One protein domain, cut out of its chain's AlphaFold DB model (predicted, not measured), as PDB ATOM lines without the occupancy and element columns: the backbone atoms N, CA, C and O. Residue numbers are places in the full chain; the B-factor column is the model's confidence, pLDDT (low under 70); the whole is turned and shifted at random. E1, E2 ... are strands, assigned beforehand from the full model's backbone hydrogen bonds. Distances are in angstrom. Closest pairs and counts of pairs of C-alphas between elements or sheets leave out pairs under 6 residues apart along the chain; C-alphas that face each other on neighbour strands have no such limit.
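Overview. This is residues 130 to 202 of the 206 residues of an uncharacterized protein of Choiromyces venosus 120613-1 (UniProt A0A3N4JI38). With little regular structure, the printed part winds as a short solenoid of stacked turns, the parallel sheet E1 E3 E5 E6 making one wall and the parallel pair E2 E4 part of the opposite wall. It has 73 residues and six named strands, E1 to E6 in order, and no named helix; the class is all strand, with 20 residues in named elements. It is compact, radius of gyration of the C-alphas 11.2 A, spanning 27 by 22 by 17 A.

Arrangement. E1, residues 130 to 132, is parallel to E3, residues 151 to 154, at 6 degrees; N 131 and O 152 are 2.9 A apart. E2, residues 138 to 140, is parallel to E4, residues 161 to 163, with N 163 and O 139 at 3.0 A. E3 is parallel to E5, residues 174 to 177, with N 153 and O 175 at 2.8 A. E5 is parallel to edge strand E6, residues 198 to 200, at 20 degrees, with N 176 and O 199 at 2.8 A. E2 and E5 are apart.

Along the chain. E1 begins at C-alpha 130 (33.541, 7.766, -11.100); E6 ends at C-alpha 200 (37.681, 21.464, -11.582). E3 measures 10.2 A.

Size, cuts and confidence. The printed part has no cut. The link E5 to E6, residues 178 to 197, is long. No printed residue is under 70 in pLDDT.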
ATOM      1  N   ALA A 130      33.844   6.875 -12.207       98.88
ATOM      2  CA  ALA A 130      33.541   7.766 -11.100       98.88
ATOM      3  C   ALA A 130      34.091   7.237  -9.769       98.88
ATOM      4  O   ALA A 130      33.850   6.092  -9.379       98.88
ATOM      5  N   PHE A 131      34.779   8.117  -9.046       98.81
ATOM      6  CA  PHE A 131      35.271   7.897  -7.691       98.81
ATOM      7  C   PHE A 131      34.601   8.887  -6.749       98.81
ATOM      8  O   PHE A 131      34.818  10.097  -6.856       98.81
ATOM      9  N   ILE A 132      33.776   8.379  -5.837       98.62
ATOM     10  CA  ILE A 132      32.889   9.199  -5.013       98.62
ATOM     11  C   ILE A 132      33.189   8.964  -3.532       98.62
ATOM     12  O   ILE A 132      33.106   7.838  -3.056       98.62
ATOM     13  N   GLN A 133      33.497  10.021  -2.780       98.06
ATOM     14  CA  GLN A 133      33.639   9.959  -1.316       98.06
ATOM     15  C   GLN A 133      34.598   8.864  -0.811       98.06
ATOM     16  O   GLN A 133      34.386   8.279   0.249       98.06
ATOM     17  N   ASN A 134      35.649   8.553  -1.570       98.44
ATOM     18  CA  ASN A 134      36.640   7.570  -1.157       98.44
ATOM     19  C   ASN A 134      37.633   8.156  -0.147       98.44
ATOM     20  O   ASN A 134      37.842   9.369  -0.065       98.44
ATOM     21  N   ASN A 135      38.266   7.254   0.602       97.25
ATOM     22  CA  ASN A 135      39.170   7.557   1.708       97.25
ATOM     23  C   ASN A 135      40.656   7.353   1.367       97.25
ATOM     24  O   ASN A 135      41.478   7.429   2.282       97.25
ATOM     25  N   PHE A 136      41.000   7.077   0.104       97.75
ATOM     26  CA  PHE A 136      42.390   6.958  -0.344       97.75
ATOM     27  C   PHE A 136      43.016   8.318  -0.668       97.75
ATOM     28  O   PHE A 136      42.355   9.221  -1.182       97.75
ATOM     29  N   ASP A 137      44.327   8.415  -0.445       97.38
ATOM     30  CA  ASP A 137      45.096   9.637  -0.700       97.38
ATOM     31  C   ASP A 137      45.585   9.727  -2.152       97.38
ATOM     32  O   ASP A 137      45.884  10.815  -2.644       97.38
ATOM     33  N   SER A 138      45.673   8.597  -2.861       97.62
ATOM     34  CA  SER A 138      46.118   8.569  -4.254       97.62
ATOM     35  C   SER A 138      45.521   7.416  -5.052       97.62
ATOM     36  O   SER A 138      45.181   6.378  -4.483       97.62
ATOM     37  N   ILE A 139      45.448   7.585  -6.372       98.50
ATOM     38  CA  ILE A 139      45.115   6.517  -7.321       98.50
ATOM     39  C   ILE A 139      45.896   6.691  -8.629       98.50
ATOM     40  O   ILE A 139      46.192   7.812  -9.049       98.50
ATOM     41  N   SER A 140      46.239   5.573  -9.271       98.50
ATOM     42  CA  SER A 140      47.015   5.542 -10.511       98.50
ATOM     43  C   SER A 140      46.357   4.656 -11.565       98.50
ATOM     44  O   SER A 140      45.876   3.565 -11.259       98.50
ATOM     45  N   PHE A 141      46.417   5.110 -12.813       98.75
ATOM     46  CA  PHE A 141      45.981   4.419 -14.019       98.75
ATOM     47  C   PHE A 141      47.134   4.421 -15.030       98.75
ATOM     48  O   PHE A 141      47.188   5.279 -15.915       98.75
ATOM     49  N   PRO A 142      48.112   3.516 -14.876       98.50
ATOM     50  CA  PRO A 142      49.335   3.571 -15.666       98.50
ATOM     51  C   PRO A 142      49.100   3.228 -17.141       98.50
ATOM     52  O   PRO A 142      49.866   3.687 -17.976       98.50
ATOM     53  N   GLU A 143      48.047   2.483 -17.484       98.75
ATOM     54  CA  GLU A 143      47.744   2.081 -18.868       98.75
ATOM     55  C   GLU A 143      46.531   2.805 -19.472       98.75
ATOM     56  O   GLU A 143      46.250   2.624 -20.650       98.75
ATOM     57  N   LEU A 144      45.811   3.636 -18.706       98.88
ATOM     58  CA  LEU A 144      44.546   4.221 -19.164       98.88
ATOM     59  C   LEU A 144      44.787   5.263 -20.250       98.88
ATOM     60  O   LEU A 144      45.367   6.305 -19.974       98.88
ATOM     61  N   GLU A 145      44.261   5.011 -21.447       98.81
ATOM     62  CA  GLU A 145      44.397   5.887 -22.614       98.81
ATOM     63  C   GLU A 145      43.117   6.667 -22.927       98.81
ATOM     64  O   GLU A 145      43.167   7.795 -23.426       98.81
ATOM     65  N   LYS A 146      41.943   6.085 -22.651       98.75
ATOM     66  CA  LYS A 146      40.664   6.655 -23.091       98.75
ATOM     67  C   LYS A 146      39.532   6.454 -22.095       98.75
ATOM     68  O   LYS A 146      39.305   5.352 -21.602       98.75
ATOM     69  N   VAL A 147      38.747   7.513 -21.914       98.94
ATOM     70  CA  VAL A 147      37.454   7.488 -21.224       98.94
ATOM     71  C   VAL A 147      36.389   8.019 -22.174       98.94
ATOM     72  O   VAL A 147      36.525   9.111 -22.724       98.94
ATOM     73  N   GLY A 148      35.342   7.236 -22.417       98.81
ATOM     74  CA  GLY A 148      34.357   7.531 -23.454       98.81
ATOM     75  C   GLY A 148      33.486   8.746 -23.158       98.81
ATOM     76  O   GLY A 148      33.143   9.466 -24.088       98.81
ATOM     77  N   GLN A 149      33.148   8.982 -21.892       98.62
ATOM     78  CA  GLN A 149      32.333  10.100 -21.422       98.62
ATOM     79  C   GLN A 149      33.003  10.767 -20.217       98.62
ATOM     80  O   GLN A 149      33.861  11.619 -20.423       98.62
ATOM     81  N   SER A 150      32.661  10.400 -18.981       98.56
ATOM     82  CA  SER A 150      33.116  11.146 -17.803       98.56
ATOM     83  C   SER A 150      34.251  10.454 -17.053       98.56
ATOM     84  O   SER A 150      34.160   9.269 -16.742       98.56
ATOM     85  N   PHE A 151      35.290  11.216 -16.707       98.75
ATOM     86  CA  PHE A 151      36.325  10.827 -15.746       98.75
ATOM     87  C   PHE A 151      36.183  11.730 -14.522       98.75
ATOM     88  O   PHE A 151      36.524  12.913 -14.587       98.75
ATOM     89  N   ALA A 152      35.598  11.193 -13.452       98.62
ATOM     90  CA  ALA A 152      35.061  11.996 -12.361       98.62
ATOM     91  C   ALA A 152      35.585  11.577 -10.985       98.62
ATOM     92  O   ALA A 152      35.502  10.418 -10.583       98.62
ATOM     93  N   PHE A 153      36.044  12.566 -10.227       98.50
ATOM     94  CA  PHE A 153      36.386  12.461  -8.816       98.50
ATOM     95  C   PHE A 153      35.535  13.457  -8.035       98.50
ATOM     96  O   PHE A 153      35.677  14.666  -8.227       98.50
ATOM     97  N   ASN A 154      34.663  12.966  -7.152       97.88
ATOM     98  CA  ASN A 154      33.769  13.807  -6.360       97.88
ATOM     99  C   ASN A 154      33.847  13.493  -4.861       97.88
ATOM    100  O   ASN A 154      33.577  12.370  -4.435       97.88
ATOM    101  N   GLY A 155      34.176  14.491  -4.043       97.00
ATOM    102  CA  GLY A 155      34.087  14.376  -2.586       97.00
ATOM    103  C   GLY A 155      35.153  13.481  -1.950       97.00
ATOM    104  O   GLY A 155      34.994  13.078  -0.799       97.00
ATOM    105  N   ASN A 156      36.234  13.148  -2.662       97.44
ATOM    106  CA  ASN A 156      37.353  12.374  -2.121       97.44
ATOM    107  C   ASN A 156      38.260  13.327  -1.325       97.44
ATOM    108  O   ASN A 156      39.298  13.781  -1.799       97.44
ATOM    109  N   THR A 157      37.830  13.706  -0.121       96.19
ATOM    110  CA  THR A 157      38.435  14.804   0.666       96.19
ATOM    111  C   THR A 157      39.903  14.592   1.048       96.19
ATOM    112  O   THR A 157      40.601  15.578   1.282       96.19
ATOM    113  N   LYS A 158      40.373  13.338   1.076       96.50
ATOM    114  CA  LYS A 158      41.770  12.959   1.352       96.50
ATOM    115  C   LYS A 158      42.646  12.824   0.106       96.50
ATOM    116  O   LYS A 158      43.860  12.722   0.224       96.50
ATOM    117  N   LEU A 159      42.044  12.822  -1.081       97.19
ATOM    118  CA  LEU A 159      42.757  12.621  -2.333       97.19
ATOM    119  C   LEU A 159      43.740  13.770  -2.567       97.19
ATOM    120  O   LEU A 159      43.326  14.917  -2.672       97.19
ATOM    121  N   THR A 160      45.023  13.452  -2.688       96.00
ATOM    122  CA  THR A 160      46.105  14.409  -2.962       96.00
ATOM    123  C   THR A 160      46.683  14.243  -4.362       96.00
ATOM    124  O   THR A 160      47.167  15.217  -4.938       96.00
ATOM    125  N   ASN A 161      46.605  13.035  -4.932       96.19
ATOM    126  CA  ASN A 161      47.204  12.728  -6.226       96.19
ATOM    127  C   ASN A 161      46.343  11.779  -7.073       96.19
ATOM    128  O   ASN A 161      45.889  10.736  -6.605       96.19
ATOM    129  N   VAL A 162      46.194  12.102  -8.354       97.75
ATOM    130  CA  VAL A 162      45.666  11.189  -9.374       97.75
ATOM    131  C   VAL A 162      46.662  11.161 -10.510       97.75
ATOM    132  O   VAL A 162      47.060  12.213 -10.997       97.75
ATOM    133  N   THR A 163      47.068   9.973 -10.943       98.31
ATOM    134  CA  THR A 163      48.001   9.820 -12.062       98.31
ATOM    135  C   THR A 163      47.376   8.959 -13.148       98.31
ATOM    136  O   THR A 163      47.035   7.808 -12.919       98.31
ATOM    137  N   ALA A 164      47.241   9.511 -14.344       98.44
ATOM    138  CA  ALA A 164      46.823   8.836 -15.565       98.44
ATOM    139  C   ALA A 164      47.639   9.413 -16.732       98.44
ATOM    140  O   ALA A 164      47.112  10.053 -17.640       98.44
ATOM    141  N   ASN A 165      48.964   9.244 -16.672       98.00
ATOM    142  CA  ASN A 165      49.893   9.907 -17.591       98.00
ATOM    143  C   ASN A 165      49.690   9.514 -19.057       98.00
ATOM    144  O   ASN A 165      50.059  10.300 -19.927       98.00
ATOM    145  N   ASN A 166      49.102   8.345 -19.318       98.56
ATOM    146  CA  ASN A 166      48.797   7.846 -20.658       98.56
ATOM    147  C   ASN A 166      47.398   8.246 -21.150       98.56
ATOM    148  O   ASN A 166      47.079   7.987 -22.306       98.56
ATOM    149  N   LEU A 167      46.582   8.918 -20.327       98.81
ATOM    150  CA  LEU A 167      45.225   9.310 -20.700       98.81
ATOM    151  C   LEU A 167      45.292  10.347 -21.819       98.81
ATOM    152  O   LEU A 167      45.757  11.457 -21.599       98.81
ATOM    153  N   VAL A 168      44.812   9.989 -23.008       98.81
ATOM    154  CA  VAL A 168      44.835  10.831 -24.210       98.81
ATOM    155  C   VAL A 168      43.539  11.618 -24.368       98.81
ATOM    156  O   VAL A 168      43.568  12.786 -24.771       98.81
ATOM    157  N   SER A 169      42.394  10.999 -24.063       98.75
ATOM    158  CA  SER A 169      41.084  11.617 -24.292       98.75
ATOM    159  C   SER A 169      40.032  11.260 -23.245       98.75
ATOM    160  O   SER A 169      39.901  10.095 -22.858       98.75
ATOM    161  N   VAL A 170      39.226  12.259 -22.886       98.81
ATOM    162  CA  VAL A 170      37.969  12.135 -22.138       98.81
ATOM    163  C   VAL A 170      36.851  12.652 -23.041       98.81
ATOM    164  O   VAL A 170      36.856  13.817 -23.424       98.81
ATOM    165  N   GLY A 171      35.913  11.804 -23.455       98.62
ATOM    166  CA  GLY A 171      34.920  12.193 -24.467       98.62
ATOM    167  C   GLY A 171      33.841  13.161 -23.969       98.62
ATOM    168  O   GLY A 171      33.238  13.859 -24.777       98.62
ATOM    169  N   GLY A 172      33.621  13.231 -22.658       98.25
ATOM    170  CA  GLY A 172      32.631  14.080 -21.997       98.25
ATOM    171  C   GLY A 172      33.277  14.945 -20.917       98.25
ATOM    172  O   GLY A 172      34.120  15.787 -21.226       98.25
ATOM    173  N   THR A 173      32.862  14.770 -19.662       98.44
ATOM    174  CA  THR A 173      33.279  15.646 -18.558       98.44
ATOM    175  C   THR A 173      34.530  15.135 -17.844       98.44
ATOM    176  O   THR A 173      34.580  14.000 -17.374       98.44
ATOM    177  N   PHE A 174      35.521  16.008 -17.684       98.25
ATOM    178  CA  PHE A 174      36.693  15.768 -16.850       98.25
ATOM    179  C   PHE A 174      36.525  16.503 -15.518       98.25
ATOM    180  O   PHE A 174      36.720  17.718 -15.445       98.25
ATOM    181  N   GLN A 175      36.101  15.779 -14.479       97.62
ATOM    182  CA  GLN A 175      35.617  16.372 -13.232       97.62
ATOM    183  C   GLN A 175      36.509  16.052 -12.035       97.62
ATOM    184  O   GLN A 175      36.755  14.890 -11.714       97.62
ATOM    185  N   PHE A 176      36.875  17.101 -11.306       97.06
ATOM    186  CA  PHE A 176      37.445  17.053  -9.968       97.06
ATOM    187  C   PHE A 176      36.691  18.052  -9.096       97.06
ATOM    188  O   PHE A 176      37.026  19.234  -9.065       97.06
ATOM    189  N   ALA A 177      35.671  17.574  -8.385       95.69
ATOM    190  CA  ALA A 177      34.816  18.400  -7.541       95.69
ATOM    191  C   ALA A 177      34.891  17.978  -6.070       95.69
ATOM    192  O   ALA A 177      34.914  16.792  -5.748       95.69
ATOM    193  N   ASN A 178      34.897  18.945  -5.153       95.06
ATOM    194  CA  ASN A 178      34.867  18.696  -3.703       95.06
ATOM    195  C   ASN A 178      36.007  17.791  -3.175       95.06
ATOM    196  O   ASN A 178      35.858  17.137  -2.143       95.06
ATOM    197  N   ASN A 179      37.152  17.738  -3.860       95.69
ATOM    198  CA  ASN A 179      38.336  16.994  -3.414       95.69
ATOM    199  C   ASN A 179      39.286  17.974  -2.707       95.69
ATOM    200  O   ASN A 179      40.227  18.484  -3.303       95.69
ATOM    201  N   THR A 180      39.000  18.318  -1.450       93.81
ATOM    202  CA  THR A 180      39.623  19.468  -0.759       93.81
ATOM    203  C   THR A 180      41.144  19.395  -0.605       93.81
ATOM    204  O   THR A 180      41.779  20.443  -0.546       93.81
ATOM    205  N   ALA A 181      41.725  18.192  -0.542       94.62
ATOM    206  CA  ALA A 181      43.175  17.984  -0.469       94.62
ATOM    207  C   ALA A 181      43.856  17.854  -1.848       94.62
ATOM    208  O   ALA A 181      45.081  17.753  -1.921       94.62
ATOM    209  N   PHE A 182      43.089  17.849  -2.944       94.62
ATOM    210  CA  PHE A 182      43.618  17.621  -4.283       94.62
ATOM    211  C   PHE A 182      44.134  18.934  -4.873       94.62
ATOM    212  O   PHE A 182      43.352  19.806  -5.253       94.62
ATOM    213  N   GLN A 183      45.460  19.067  -4.933       90.81
ATOM    214  CA  GLN A 183      46.130  20.282  -5.415       90.81
ATOM    215  C   GLN A 183      47.031  20.030  -6.629       90.81
ATOM    216  O   GLN A 183      47.259  20.949  -7.413       90.81
ATOM    217  N   ASN A 184      47.527  18.797  -6.795       85.50
ATOM    218  CA  ASN A 184      48.483  18.428  -7.834       85.50
ATOM    219  C   ASN A 184      47.776  17.945  -9.107       85.50
ATOM    220  O   ASN A 184      47.087  16.928  -9.102       85.50
ATOM    221  N   ILE A 185      48.016  18.650 -10.210       86.62
ATOM    222  CA  ILE A 185      47.392  18.388 -11.512       86.62
ATOM    223  C   ILE A 185      48.365  17.794 -12.543       86.62
ATOM    224  O   ILE A 185      47.982  17.553 -13.688       86.62
ATOM    225  N   ASN A 186      49.601  17.480 -12.141       88.94
ATOM    226  CA  ASN A 186      50.656  16.922 -13.001       88.94
ATOM    227  C   ASN A 186      50.452  15.425 -13.302       88.94
ATOM    228  O   ASN A 186      51.393  14.701 -13.598       88.94
ATOM    229  N   GLY A 187      49.226  14.921 -13.195       94.38
ATOM    230  CA  GLY A 187      48.897  13.517 -13.409       94.38
ATOM    231  C   GLY A 187      48.482  13.156 -14.832       94.38
ATOM    232  O   GLY A 187      48.195  11.990 -15.078       94.38
ATOM    233  N   PHE A 188      48.388  14.122 -15.750       96.56
ATOM    234  CA  PHE A 188      47.648  13.970 -17.015       96.56
ATOM    235  C   PHE A 188      48.436  14.453 -18.243       96.56
ATOM    236  O   PHE A 188      47.890  15.101 -19.130       96.56
ATOM    237  N   HIS A 189      49.737  14.155 -18.299       95.31
ATOM    238  CA  HIS A 189      50.662  14.696 -19.309       95.31
ATOM    239  C   HIS A 189      50.280  14.412 -20.773       95.31
ATOM    240  O   HIS A 189      50.578  15.229 -21.642       95.31
ATOM    241  N   SER A 190      49.641  13.272 -21.061       98.06
ATOM    242  CA  SER A 190      49.244  12.906 -22.430       98.06
ATOM    243  C   SER A 190      47.853  13.397 -22.826       98.06
ATOM    244  O   SER A 190      47.448  13.153 -23.966       98.06
ATOM    245  N   LEU A 191      47.116  14.071 -21.934       98.19
ATOM    246  CA  LEU A 191      45.732  14.459 -22.191       98.19
ATOM    247  C   LEU A 191      45.680  15.552 -23.260       98.19
ATOM    248  O   LEU A 191      46.180  16.657 -23.067       98.19
ATOM    249  N   LYS A 192      45.050  15.241 -24.397       98.00
ATOM    250  CA  LYS A 192      44.925  16.145 -25.553       98.00
ATOM    251  C   LYS A 192      43.506  16.649 -25.760       98.00
ATOM    252  O   LYS A 192      43.319  17.723 -26.326       98.00
ATOM    253  N   THR A 193      42.501  15.866 -25.366       98.00
ATOM    254  CA  THR A 193      41.102  16.166 -25.694       98.00
ATOM    255  C   THR A 193      40.176  15.909 -24.516       98.00
ATOM    256  O   THR A 193      40.139  14.806 -23.971       98.00
ATOM    257  N   VAL A 194      39.369  16.920 -24.194       98.44
ATOM    258  CA  VAL A 194      38.154  16.798 -23.384       98.44
ATOM    259  C   VAL A 194      36.992  17.222 -24.275       98.44
ATOM    260  O   VAL A 194      36.951  18.365 -24.720       98.44
ATOM    261  N   GLY A 195      36.105  16.287 -24.615       97.56
ATOM    262  CA  GLY A 195      35.032  16.524 -25.589       97.56
ATOM    263  C   GLY A 195      33.849  17.320 -25.035       97.56
ATOM    264  O   GLY A 195      33.108  17.922 -25.808       97.56
ATOM    265  N   GLY A 196      33.676  17.332 -23.711       96.44
ATOM    266  CA  GLY A 196      32.639  18.085 -23.015       96.44
ATOM    267  C   GLY A 196      33.214  19.242 -22.205       96.44
ATOM    268  O   GLY A 196      33.698  20.228 -22.752       96.44
ATOM    269  N   SER A 197      33.122  19.135 -20.880       96.62
ATOM    270  CA  SER A 197      33.518  20.196 -19.951       96.62
ATOM    271  C   SER A 197      34.654  19.761 -19.032       96.62
ATOM    272  O   SER A 197      34.810  18.581 -18.716       96.62
ATOM    273  N   ILE A 198      35.445  20.734 -18.588       96.38
ATOM    274  CA  ILE A 198      36.389  20.571 -17.484       96.38
ATOM    275  C   ILE A 198      35.733  21.219 -16.266       96.38
ATOM    276  O   ILE A 198      35.484  22.422 -16.272       96.38
ATOM    277  N   ASP A 199      35.429  20.415 -15.250       94.00
ATOM    278  CA  ASP A 199      34.805  20.863 -14.001       94.00
ATOM    279  C   ASP A 199      35.756  20.594 -12.840       94.00
ATOM    280  O   ASP A 199      35.764  19.519 -12.238       94.00
ATOM    281  N   TRP A 200      36.645  21.549 -12.602       92.56
ATOM    282  CA  TRP A 200      37.681  21.464 -11.582       92.56
ATOM    283  C   TRP A 200      37.408  22.531 -10.526       92.56
ATOM    284  O   TRP A 200      37.610  23.720 -10.765       92.56
ATOM    285  N   SER A 201      36.951  22.105  -9.351       87.06
ATOM    286  CA  SER A 201      36.675  22.978  -8.209       87.06
ATOM    287  C   SER A 201      37.520  22.558  -7.004       87.06
ATOM    288  O   SER A 201      37.418  21.439  -6.497       87.06
ATOM    289  N   GLY A 202      38.394  23.461  -6.553       77.81
ATOM    290  CA  GLY A 202      39.369  23.183  -5.501       77.81
ATOM    291  C   GLY A 202      40.434  24.270  -5.367       77.81
ATOM    292  O   GLY A 202      40.376  25.309  -6.025       77.81
TER     293      GLY A 202